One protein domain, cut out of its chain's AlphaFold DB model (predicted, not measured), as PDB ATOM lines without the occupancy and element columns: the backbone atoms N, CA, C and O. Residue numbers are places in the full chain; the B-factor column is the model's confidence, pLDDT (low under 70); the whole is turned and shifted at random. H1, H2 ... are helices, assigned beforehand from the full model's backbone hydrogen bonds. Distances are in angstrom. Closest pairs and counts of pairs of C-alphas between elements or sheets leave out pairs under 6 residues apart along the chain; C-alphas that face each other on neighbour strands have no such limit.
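AT A GLANCE: This is residues 4 to 77 of the 84 residues of an uncharacterized protein of Candidatus Verstraetearchaeota archaeon (UniProt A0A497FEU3). Three helices, H2, H3 and H4, form a loosely joined triangle, in which H3 and H4 stand steeply to each other and the short H2 lies near both. From this body an arm leads away to residues 4 to 9, which stick out with the short H1 at the tip, and long loops make up much of the rest. The printed part has 74 residues, with four named helices in the order H1, H2, H3, H4 and no named strand; the class is all helix, though under half of the residues, 32 of 74, are in named elements. By its radius of gyration of the C-alphas, 12.8 A, the whole is compact, yet its outline is elongated, with spans of 40 by 24 by 21 A.

IN THESE COORDINATES: H1 is residues 4 to 7 and begins at C-alpha 4, (-32.714, -28.767, 23.291). H2 is residues 27 to 30. H3, the longest helix, is residues 34 to 47, 20.2 A long, beginning at C-alpha 34, (-23.224, 3.109, 26.477). H4 is residues 66 to 75, 14.1 A long, and ends at C-alpha 75, (-23.984, 0.741, 8.604).

HOW THE PARTS SIT: H1 is apart from H2, H3 and H4. H2 is close to H3 but not clearly touching; their closest C-alphas, of Tyr 30 and Phe 36, are 6.6 A apart. H2 is likewise close to H4 but not clearly touching, with the C-alphas of Leu 28 and Tyr 68 closest at 7.5 A. H3 and H4 are close but not clearly touching, the C-alphas of Val 40 and Ile 69 being closest at 7.7 A; they run the same way at a steep tilt of 69 degrees, only just short of about perpendicular. In H3 and H4 every O i to N i+4 pair is within hydrogen-bond range; H1 and H2 are too short for such a pair, and each has its one O i to N i+3 pair within range.

THE WHOLE: The two C-alphas farthest apart, of Leu 7 and Gly 25, are 39.9 A apart. The links H1 to H2 and H3 to H4 are long, and H2 to H3 is tight. The printed part has no cut; its mean pLDDT is 93.0, and no printed residue is under 70.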
ATOM      1  N   SER A   4     -32.456 -28.520  24.713       88.75
ATOM      2  CA  SER A   4     -32.714 -28.767  23.291       88.75
ATOM      3  C   SER A   4     -31.866 -27.902  22.345       88.75
ATOM      4  O   SER A   4     -31.329 -28.424  21.372       88.75
ATOM      5  N   LEU A   5     -31.653 -26.609  22.632       88.44
ATOM      6  CA  LEU A   5     -30.842 -25.752  21.750       88.44
ATOM      7  C   LEU A   5     -29.381 -26.204  21.719       88.44
ATOM      8  O   LEU A   5     -28.798 -26.347  20.646       88.44
ATOM      9  N   LYS A   6     -28.818 -26.502  22.895       88.56
ATOM     10  CA  LYS A   6     -27.426 -26.944  23.013       88.56
ATOM     11  C   LYS A   6     -27.188 -28.265  22.275       88.56
ATOM     12  O   LYS A   6     -26.162 -28.399  21.618       88.56
ATOM     13  N   LEU A   7     -28.137 -29.206  22.340       93.06
ATOM     14  CA  LEU A   7     -28.060 -30.470  21.596       93.06
ATOM     15  C   LEU A   7     -28.063 -30.281  20.074       93.06
ATOM     16  O   LEU A   7     -27.467 -31.081  19.364       93.06
ATOM     17  N   ASN A   8     -28.686 -29.211  19.582       92.00
ATOM     18  CA  ASN A   8     -28.710 -28.863  18.162       92.00
ATOM     19  C   ASN A   8     -27.540 -27.945  17.754       92.00
ATOM     20  O   ASN A   8     -27.575 -27.340  16.686       92.00
ATOM     21  N   GLY A   9     -26.517 -27.791  18.606       90.69
ATOM     22  CA  GLY A   9     -25.362 -26.932  18.331       90.69
ATOM     23  C   GLY A   9     -25.669 -25.431  18.379       90.69
ATOM     24  O   GLY A   9     -24.856 -24.622  17.939       90.69
ATOM     25  N   ILE A  10     -26.825 -25.036  18.923       91.62
ATOM     26  CA  ILE A  10     -27.247 -23.637  18.998       91.62
ATOM     27  C   ILE A  10     -26.870 -23.067  20.364       91.62
ATOM     28  O   ILE A  10     -27.406 -23.456  21.407       91.62
ATOM     29  N   SER A  11     -25.970 -22.087  20.349       91.19
ATOM     30  CA  SER A  11     -25.670 -21.276  21.526       91.19
ATOM     31  C   SER A  11     -26.705 -20.165  21.677       91.19
ATOM     32  O   SER A  11     -27.003 -19.443  20.729       91.19
ATOM     33  N   TYR A  12     -27.253 -20.019  22.883       91.00
ATOM     34  CA  TYR A  12     -28.215 -18.970  23.201       91.00
ATOM     35  C   TYR A  12     -27.559 -17.874  24.035       91.00
ATOM     36  O   TYR A  12     -27.032 -18.135  25.116       91.00
ATOM     37  N   MET A  13     -27.642 -16.639  23.547       90.50
ATOM     38  CA  MET A  13     -27.204 -15.450  24.263       90.50
ATOM     39  C   MET A  13     -28.404 -14.540  24.514       90.50
ATOM     40  O   MET A  13     -29.050 -14.078  23.576       90.50
ATOM     41  N   TRP A  14     -28.681 -14.248  25.783       92.81
ATOM     42  CA  TRP A  14     -29.700 -13.271  26.150       92.81
ATOM     43  C   TRP A  14     -29.075 -11.877  26.267       92.81
ATOM     44  O   TRP A  14     -28.132 -11.687  27.034       92.81
ATOM     45  N   LEU A  15     -29.601 -10.916  25.503       93.56
ATOM     46  CA  LEU A  15     -29.207  -9.498  25.525       93.56
ATOM     47  C   LEU A  15     -30.422  -8.593  25.771       93.56
ATOM     48  O   LEU A  15     -30.495  -7.484  25.246       93.56
ATOM     49  N   GLY A  16     -31.429  -9.071  26.508       91.75
ATOM     50  CA  GLY A  16     -32.664  -8.315  26.731       91.75
ATOM     51  C   GLY A  16     -32.437  -7.010  27.499       91.75
ATOM     52  O   GLY A  16     -33.058  -5.994  27.194       91.75
ATOM     53  N   ASP A  17     -31.488  -7.014  28.430       93.00
ATOM     54  CA  ASP A  17     -31.040  -5.866  29.219       93.00
ATOM     55  C   ASP A  17     -30.278  -4.813  28.395       93.00
ATOM     56  O   ASP A  17     -30.428  -3.614  28.653       93.00
ATOM     57  N   LEU A  18     -29.532  -5.234  27.367       96.56
ATOM     58  CA  LEU A  18     -28.687  -4.361  26.534       96.56
ATOM     59  C   LEU A  18     -29.306  -3.959  25.193       96.56
ATOM     60  O   LEU A  18     -29.110  -2.841  24.743       96.56
ATOM     61  N   LEU A  19     -30.022  -4.859  24.527       95.44
ATOM     62  CA  LEU A  19     -30.551  -4.650  23.173       95.44
ATOM     63  C   LEU A  19     -32.049  -4.927  23.063       95.44
ATOM     64  O   LEU A  19     -32.671  -4.491  22.097       95.44
ATOM     65  N   GLY A  20     -32.647  -5.612  24.033       91.88
ATOM     66  CA  GLY A  20     -34.081  -5.883  24.034       91.88
ATOM     67  C   GLY A  20     -34.919  -4.808  24.727       91.88
ATOM     68  O   GLY A  20     -34.414  -3.793  25.215       91.88
ATOM     69  N   GLY A  21     -36.217  -5.093  24.803       87.25
ATOM     70  CA  GLY A  21     -37.160  -4.414  25.687       87.25
ATOM     71  C   GLY A  21     -37.634  -3.033  25.234       87.25
ATOM     72  O   GLY A  21     -37.091  -2.400  24.325       87.25
ATOM     73  N   PHE A  22     -38.683  -2.564  25.909       88.12
ATOM     74  CA  PHE A  22     -39.159  -1.192  25.789       88.12
ATOM     75  C   PHE A  22     -38.166  -0.237  26.459       88.12
ATOM     76  O   PHE A  22     -37.689  -0.496  27.565       88.12
ATOM     77  N   ARG A  23     -37.849   0.878  25.795       93.19
ATOM     78  CA  ARG A  23     -36.910   1.887  26.299       93.19
ATOM     79  C   ARG A  23     -37.630   3.211  26.481       93.19
ATOM     80  O   ARG A  23     -38.192   3.750  25.527       93.19
ATOM     81  N   SER A  24     -37.590   3.742  27.699       90.06
ATOM     82  CA  SER A  24     -38.165   5.046  28.028       90.06
ATOM     83  C   SER A  24     -37.535   6.142  27.166       90.06
ATOM     84  O   SER A  24     -36.314   6.254  27.080       90.06
ATOM     85  N   GLY A  25     -38.371   6.946  26.504       91.44
ATOM     86  CA  GLY A  25     -37.913   7.954  25.540       91.44
ATOM     87  C   GLY A  25     -37.582   7.409  24.145       91.44
ATOM     88  O   GLY A  25     -37.086   8.159  23.309       91.44
ATOM     89  N   GLY A  26     -37.877   6.133  23.880       93.88
ATOM     90  CA  GLY A  26     -37.764   5.515  22.563       93.88
ATOM     91  C   GLY A  26     -36.412   4.854  22.300       93.88
ATOM     92  O   GLY A  26     -35.370   5.225  22.840       93.88
ATOM     93  N   TYR A  27     -36.435   3.854  21.419       94.69
ATOM     94  CA  TYR A  27     -35.248   3.058  21.116       94.69
ATOM     95  C   TYR A  27     -34.164   3.872  20.388       94.69
ATOM     96  O   TYR A  27     -32.988   3.708  20.683       94.69
ATOM     97  N   LEU A  28     -34.547   4.818  19.519       94.12
ATOM     98  CA  LEU A  28     -33.605   5.731  18.855       94.12
ATOM     99  C   LEU A  28     -32.758   6.526  19.857       94.12
ATOM    100  O   LEU A  28     -31.545   6.610  19.706       94.12
ATOM    101  N   LYS A  29     -33.375   7.062  20.918       96.12
ATOM    102  CA  LYS A  29     -32.642   7.755  21.985       96.12
ATOM    103  C   LYS A  29     -31.689   6.795  22.695       96.12
ATOM    104  O   LYS A  29     -30.538   7.142  22.950       96.12
ATOM    105  N   TYR A  30     -32.152   5.578  22.975       97.12
ATOM    106  CA  TYR A  30     -31.347   4.550  23.630       97.12
ATOM    107  C   TYR A  30     -30.087   4.162  22.837       97.12
ATOM    108  O   TYR A  30     -29.064   3.864  23.450       97.12
ATOM    109  N   MET A  31     -30.106   4.259  21.503       96.31
ATOM    110  CA  MET A  31     -28.939   3.975  20.653       96.31
ATOM    111  C   MET A  31     -27.727   4.881  20.919       96.31
ATOM    112  O   MET A  31     -26.604   4.522  20.583       96.31
ATOM    113  N   SER A  32     -27.927   6.045  21.540       96.31
ATOM    114  CA  SER A  32     -26.832   6.942  21.941       96.31
ATOM    115  C   SER A  32     -26.149   6.538  23.254       96.31
ATOM    116  O   SER A  32     -25.164   7.149  23.658       96.31
ATOM    117  N   THR A  33     -26.669   5.524  23.950       97.12
ATOM    118  CA  THR A  33     -26.219   5.167  25.298       97.12
ATOM    119  C   THR A  33     -25.127   4.101  25.280       97.12
ATOM    120  O   THR A  33     -25.090   3.225  24.415       97.12
ATOM    121  N   TYR A  34     -24.263   4.124  26.296       98.00
ATOM    122  CA  TYR A  34     -23.224   3.109  26.477       98.00
ATOM    123  C   TYR A  34     -23.765   1.661  26.529       98.00
ATOM    124  O   TYR A  34     -23.202   0.805  25.846       98.00
ATOM    125  N   PRO A  35     -24.861   1.343  27.257       97.50
ATOM    126  CA  PRO A  35     -25.412  -0.014  27.283       97.50
ATOM    127  C   PRO A  35     -25.802  -0.562  25.906       97.50
ATOM    128  O   PRO A  35     -25.558  -1.738  25.636       97.50
ATOM    129  N   PHE A  36     -26.343   0.286  25.026       97.50
ATOM    130  CA  PHE A  36     -26.670  -0.120  23.662       97.50
ATOM    131  C   PHE A  36     -25.413  -0.553  22.901       97.50
ATOM    132  O   PHE A  36     -25.347  -1.675  22.399       97.50
ATOM    133  N   TRP A  37     -24.383   0.298  22.874       98.00
ATOM    134  CA  TRP A  37     -23.135  -0.002  22.169       98.00
ATOM    135  C   TRP A  37     -22.396  -1.198  22.765       98.00
ATOM    136  O   TRP A  37     -21.890  -2.031  22.019       98.00
ATOM    137  N   LYS A  38     -22.429  -1.367  24.091       98.25
ATOM    138  CA  LYS A  38     -21.936  -2.582  24.754       98.25
ATOM    139  C   LYS A  38     -22.631  -3.840  24.218       98.25
ATOM    140  O   LYS A  38     -21.976  -4.856  23.999       98.25
ATOM    141  N   GLY A  39     -23.944  -3.781  23.998       97.12
ATOM    142  CA  GLY A  39     -24.705  -4.868  23.384       97.12
ATOM    143  C   GLY A  39     -24.307  -5.133  21.930       97.12
ATOM    144  O   GLY A  39     -24.121  -6.289  21.556       97.12
ATOM    145  N   VAL A  40     -24.133  -4.078  21.130       97.00
ATOM    146  CA  VAL A  40     -23.706  -4.182  19.723       97.00
ATOM    147  C   VAL A  40     -22.318  -4.812  19.610       97.00
ATOM    148  O   VAL A  40     -22.154  -5.764  18.851       97.00
ATOM    149  N   PHE A  41     -21.339  -4.356  20.391       97.00
ATOM    150  CA  PHE A  41     -19.998  -4.949  20.373       97.00
ATOM    151  C   PHE A  41     -20.014  -6.405  20.818       97.00
ATOM    152  O   PHE A  41     -19.404  -7.242  20.168       97.00
ATOM    153  N   LYS A  42     -20.829  -6.748  21.822       96.19
ATOM    154  CA  LYS A  42     -20.999  -8.144  22.228       96.19
ATOM    155  C   LYS A  42     -21.547  -9.026  21.099       96.19
ATOM    156  O   LYS A  42     -21.142 -10.179  21.006       96.19
ATOM    157  N   LEU A  43     -22.428  -8.517  20.229       95.12
ATOM    158  CA  LEU A  43     -22.828  -9.250  19.020       95.12
ATOM    159  C   LEU A  43     -21.640  -9.437  18.073       95.12
ATOM    160  O   LEU A  43     -21.381 -10.555  17.642       95.12
ATOM    161  N   ILE A  44     -20.911  -8.363  17.781       95.00
ATOM    162  CA  ILE A  44     -19.788  -8.377  16.835       95.00
ATOM    163  C   ILE A  44     -18.685  -9.336  17.293       95.00
ATOM    164  O   ILE A  44     -18.251 -10.180  16.512       95.00
ATOM    165  N   ASP A  45     -18.321  -9.291  18.571       95.31
ATOM    166  CA  ASP A  45     -17.331 -10.188  19.174       95.31
ATOM    167  C   ASP A  45     -17.748 -11.660  19.083       95.31
ATOM    168  O   ASP A  45     -16.903 -12.544  19.140       95.31
ATOM    169  N   ASN A  46     -19.048 -11.950  18.948       93.94
ATOM    170  CA  ASN A  46     -19.551 -13.316  18.809       93.94
ATOM    171  C   ASN A  46     -19.710 -13.760  17.348       93.94
ATOM    172  O   ASN A  46     -19.728 -14.965  17.088       93.94
ATOM    173  N   LEU A  47     -19.755 -12.824  16.393       92.19
ATOM    174  CA  LEU A  47     -19.818 -13.140  14.961       92.19
ATOM    175  C   LEU A  47     -18.554 -13.851  14.457       92.19
ATOM    176  O   LEU A  47     -18.623 -14.552  13.450       92.19
ATOM    177  N   ILE A  48     -17.422 -13.714  15.158       90.56
ATOM    178  CA  ILE A  48     -16.172 -14.415  14.818       90.56
ATOM    179  C   ILE A  48     -16.270 -15.933  15.012       90.56
ATOM    180  O   ILE A  48     -15.516 -16.676  14.389       90.56
ATOM    181  N   TYR A  49     -17.180 -16.396  15.875       92.31
ATOM    182  CA  TYR A  49     -17.336 -17.817  16.189       92.31
ATOM    183  C   TYR A  49     -18.442 -18.471  15.366       92.31
ATOM    184  O   TYR A  49     -18.318 -19.633  14.982       92.31
ATOM    185  N   ALA A  50     -19.539 -17.752  15.125       92.31
ATOM    186  CA  ALA A  50     -20.696 -18.271  14.409       92.31
ATOM    187  C   ALA A  50     -21.593 -17.135  13.887       92.31
ATOM    188  O   ALA A  50     -21.646 -16.061  14.492       92.31
ATOM    189  N   PRO A  51     -22.375 -17.369  12.815       93.56
ATOM    190  CA  PRO A  51     -23.439 -16.450  12.432       93.56
ATOM    191  C   PRO A  51     -24.469 -16.324  13.561       93.56
ATOM    192  O   PRO A  51     -24.875 -17.313  14.174       93.56
ATOM    193  N   ILE A  52     -24.925 -15.098  13.816       94.62
ATOM    194  CA  ILE A  52     -25.894 -14.811  14.876       94.62
ATOM    195  C   ILE A  52     -27.289 -14.639  14.284       94.62
ATOM    196  O   ILE A  52     -27.492 -13.888  13.331       94.62
ATOM    197  N   CYS A  53     -28.270 -15.278  14.919       93.56
ATOM    198  CA  CYS A  53     -29.684 -15.014  14.692       93.56
ATOM    199  C   CYS A  53     -30.241 -14.151  15.833       93.56
ATOM    200  O   CYS A  53     -30.199 -14.545  17.000       93.56
ATOM    201  N   LEU A  54     -30.768 -12.969  15.498       92.00
ATOM    202  CA  LEU A  54     -31.461 -12.098  16.448       92.00
ATOM    203  C   LEU A  54     -32.948 -12.460  16.495       92.00
ATOM    204  O   LEU A  54     -33.680 -12.232  15.532       92.00
ATOM    205  N   LEU A  55     -33.395 -12.980  17.636       89.75
ATOM    206  CA  LEU A  55     -34.787 -13.364  17.874       89.75
ATOM    207  C   LEU A  55     -35.523 -12.286  18.684       89.75
ATOM    208  O   LEU A  55     -34.980 -11.720  19.631       89.75
ATOM    209  N   CYS A  56     -36.768 -12.010  18.305       87.56
ATOM    210  CA  CYS A  56     -37.659 -11.025  18.925       87.56
ATOM    211  C   CYS A  56     -39.102 -11.560  18.827       87.56
ATOM    212  O   CYS A  56     -39.371 -12.413  17.981       87.56
ATOM    213  N   LEU A  57     -40.014 -11.099  19.688       88.44
ATOM    214  CA  LEU A  57     -41.384 -11.626  19.754       88.44
ATOM    215  C   LEU A  57     -42.208 -11.264  18.508       88.44
ATOM    216  O   LEU A  57     -43.008 -12.063  18.030       88.44
ATOM    217  N   GLU A  58     -42.030 -10.058  17.980       89.12
ATOM    218  CA  GLU A  58     -42.818  -9.560  16.860       89.12
ATOM    219  C   GLU A  58     -42.334 -10.164  15.538       89.12
ATOM    220  O   GLU A  58     -41.135 -10.219  15.268       89.12
ATOM    221  N   LYS A  59     -43.250 -10.551  14.647       83.94
ATOM    222  CA  LYS A  59     -42.891 -11.161  13.357       83.94
ATOM    223  C   LYS A  59     -42.298 -10.171  12.346       83.94
ATOM    224  O   LYS A  59     -41.332 -10.498  11.666       83.94
ATOM    225  N   ASP A  60     -42.823  -8.951  12.277       85.06
ATOM    226  CA  ASP A  60     -42.381  -7.935  11.313       85.06
ATOM    227  C   ASP A  60     -41.354  -6.970  11.954       85.06
ATOM    228  O   ASP A  60     -41.671  -6.297  12.946       85.06
ATOM    229  N   PRO A  61     -40.123  -6.861  11.404       84.81
ATOM    230  CA  PRO A  61     -39.103  -5.931  11.882       84.81
ATOM    231  C   PRO A  61     -39.574  -4.478  11.958       84.81
ATOM    232  O   PRO A  61     -39.082  -3.746  12.815       84.81
ATOM    233  N   LYS A  62     -40.533  -4.048  11.126       85.62
ATOM    234  CA  LYS A  62     -41.086  -2.684  11.141       85.62
ATOM    235  C   LYS A  62     -41.603  -2.283  12.526       85.62
ATOM    236  O   LYS A  62     -41.474  -1.107  12.898       85.62
ATOM    237  N   TYR A  63     -42.117  -3.249  13.289       87.38
ATOM    238  CA  TYR A  63     -42.709  -3.044  14.612       87.38
ATOM    239  C   TYR A  63     -41.814  -3.486  15.783       87.38
ATOM    240  O   TYR A  63     -42.127  -3.146  16.918       87.38
ATOM    241  N   CYS A  64     -40.682  -4.166  15.547       89.69
ATOM    242  CA  CYS A  64     -39.718  -4.511  16.607       89.69
ATOM    243  C   CYS A  64     -38.502  -3.571  16.591       89.69
ATOM    244  O   CYS A  64     -38.071  -3.048  15.563       89.69
ATOM    245  N   HIS A  65     -37.885  -3.394  17.759       91.75
ATOM    246  CA  HIS A  65     -36.636  -2.650  17.919       91.75
ATOM    247  C   HIS A  65     -35.467  -3.235  17.103       91.75
ATOM    248  O   HIS A  65     -34.524  -2.512  16.780       91.75
ATOM    249  N   ARG A  66     -35.538  -4.513  16.701       92.62
ATOM    250  CA  ARG A  66     -34.494  -5.174  15.903       92.62
ATOM    251  C   ARG A  66     -34.192  -4.471  14.580       92.62
ATOM    252  O   ARG A  66     -33.080  -4.619  14.091       92.62
ATOM    253  N   LYS A  67     -35.116  -3.669  14.023       93.12
ATOM    254  CA  LYS A  67     -34.828  -2.847  12.832       93.12
ATOM    255  C   LYS A  67     -33.691  -1.854  13.063       93.12
ATOM    256  O   LYS A  67     -32.890  -1.630  12.167       93.12
ATOM    257  N   TYR A  68     -33.591  -1.292  14.269       94.88
ATOM    258  CA  TYR A  68     -32.539  -0.340  14.612       94.88
ATOM    259  C   TYR A  68     -31.189  -1.041  14.763       94.88
ATOM    260  O   TYR A  68     -30.178  -0.535  14.290       94.88
ATOM    261  N   ILE A  69     -31.188  -2.239  15.356       95.25
ATOM    262  CA  ILE A  69     -29.989  -3.079  15.456       95.25
ATOM    263  C   ILE A  69     -29.524  -3.489  14.051       95.25
ATOM    264  O   ILE A  69     -28.362  -3.301  13.715       95.25
ATOM    265  N   ALA A  70     -30.442  -3.975  13.208       95.00
ATOM    266  CA  ALA A  70     -30.165  -4.333  11.818       95.00
ATOM    267  C   ALA A  70     -29.599  -3.151  11.015       95.00
ATOM    268  O   ALA A  70     -28.619  -3.310  10.296       95.00
ATOM    269  N   MET A  71     -30.180  -1.957  11.171       95.88
ATOM    270  CA  MET A  71     -29.686  -0.733  10.544       95.88
ATOM    271  C   MET A  71     -28.245  -0.424  10.964       95.88
ATOM    272  O   MET A  71     -27.411  -0.185  10.097       95.88
ATOM    273  N   ILE A  72     -27.933  -0.466  12.266       96.69
ATOM    274  CA  ILE A  72     -26.568  -0.221  12.761       96.69
ATOM    275  C   ILE A  72     -25.588  -1.270  12.239       96.69
ATOM    276  O   ILE A  72     -24.510  -0.906  11.785       96.69
ATOM    277  N   LEU A  73     -25.958  -2.551  12.245       95.94
ATOM    278  CA  LEU A  73     -25.100  -3.611  11.714       95.94
ATOM    279  C   LEU A  73     -24.817  -3.416  10.217       95.94
ATOM    280  O   LEU A  73     -23.664  -3.515   9.810       95.94
ATOM    281  N   ASN A  74     -25.825  -3.050   9.419       96.44
ATOM    282  CA  ASN A  74     -25.629  -2.709   8.007       96.44
ATOM    283  C   ASN A  74     -24.695  -1.498   7.830       96.44
ATOM    284  O   ASN A  74     -23.804  -1.536   6.987       96.44
ATOM    285  N   LEU A  75     -24.859  -0.442   8.638       97.00
ATOM    286  CA  LEU A  75     -23.984   0.741   8.604       97.00
ATOM    287  C   LEU A  75     -22.534   0.418   8.991       97.00
ATOM    288  O   LEU A  75     -21.613   1.048   8.482       97.00
ATOM    289  N   LEU A  76     -22.331  -0.575   9.857       96.25
ATOM    290  CA  LEU A  76     -21.012  -1.089  10.231       96.25
ATOM    291  C   LEU A  76     -20.443  -2.090   9.205       96.25
ATOM    292  O   LEU A  76     -19.370  -2.642   9.428       96.25
ATOM    293  N   GLY A  77     -21.138  -2.327   8.086       96.75
ATOM    294  CA  GLY A  77     -20.677  -3.182   6.988       96.75
ATOM    295  C   GLY A  77     -21.048  -4.662   7.113       96.75
ATOM    296  O   GLY A  77     -20.613  -5.470   6.293       96.75
TER     297      GLY A  77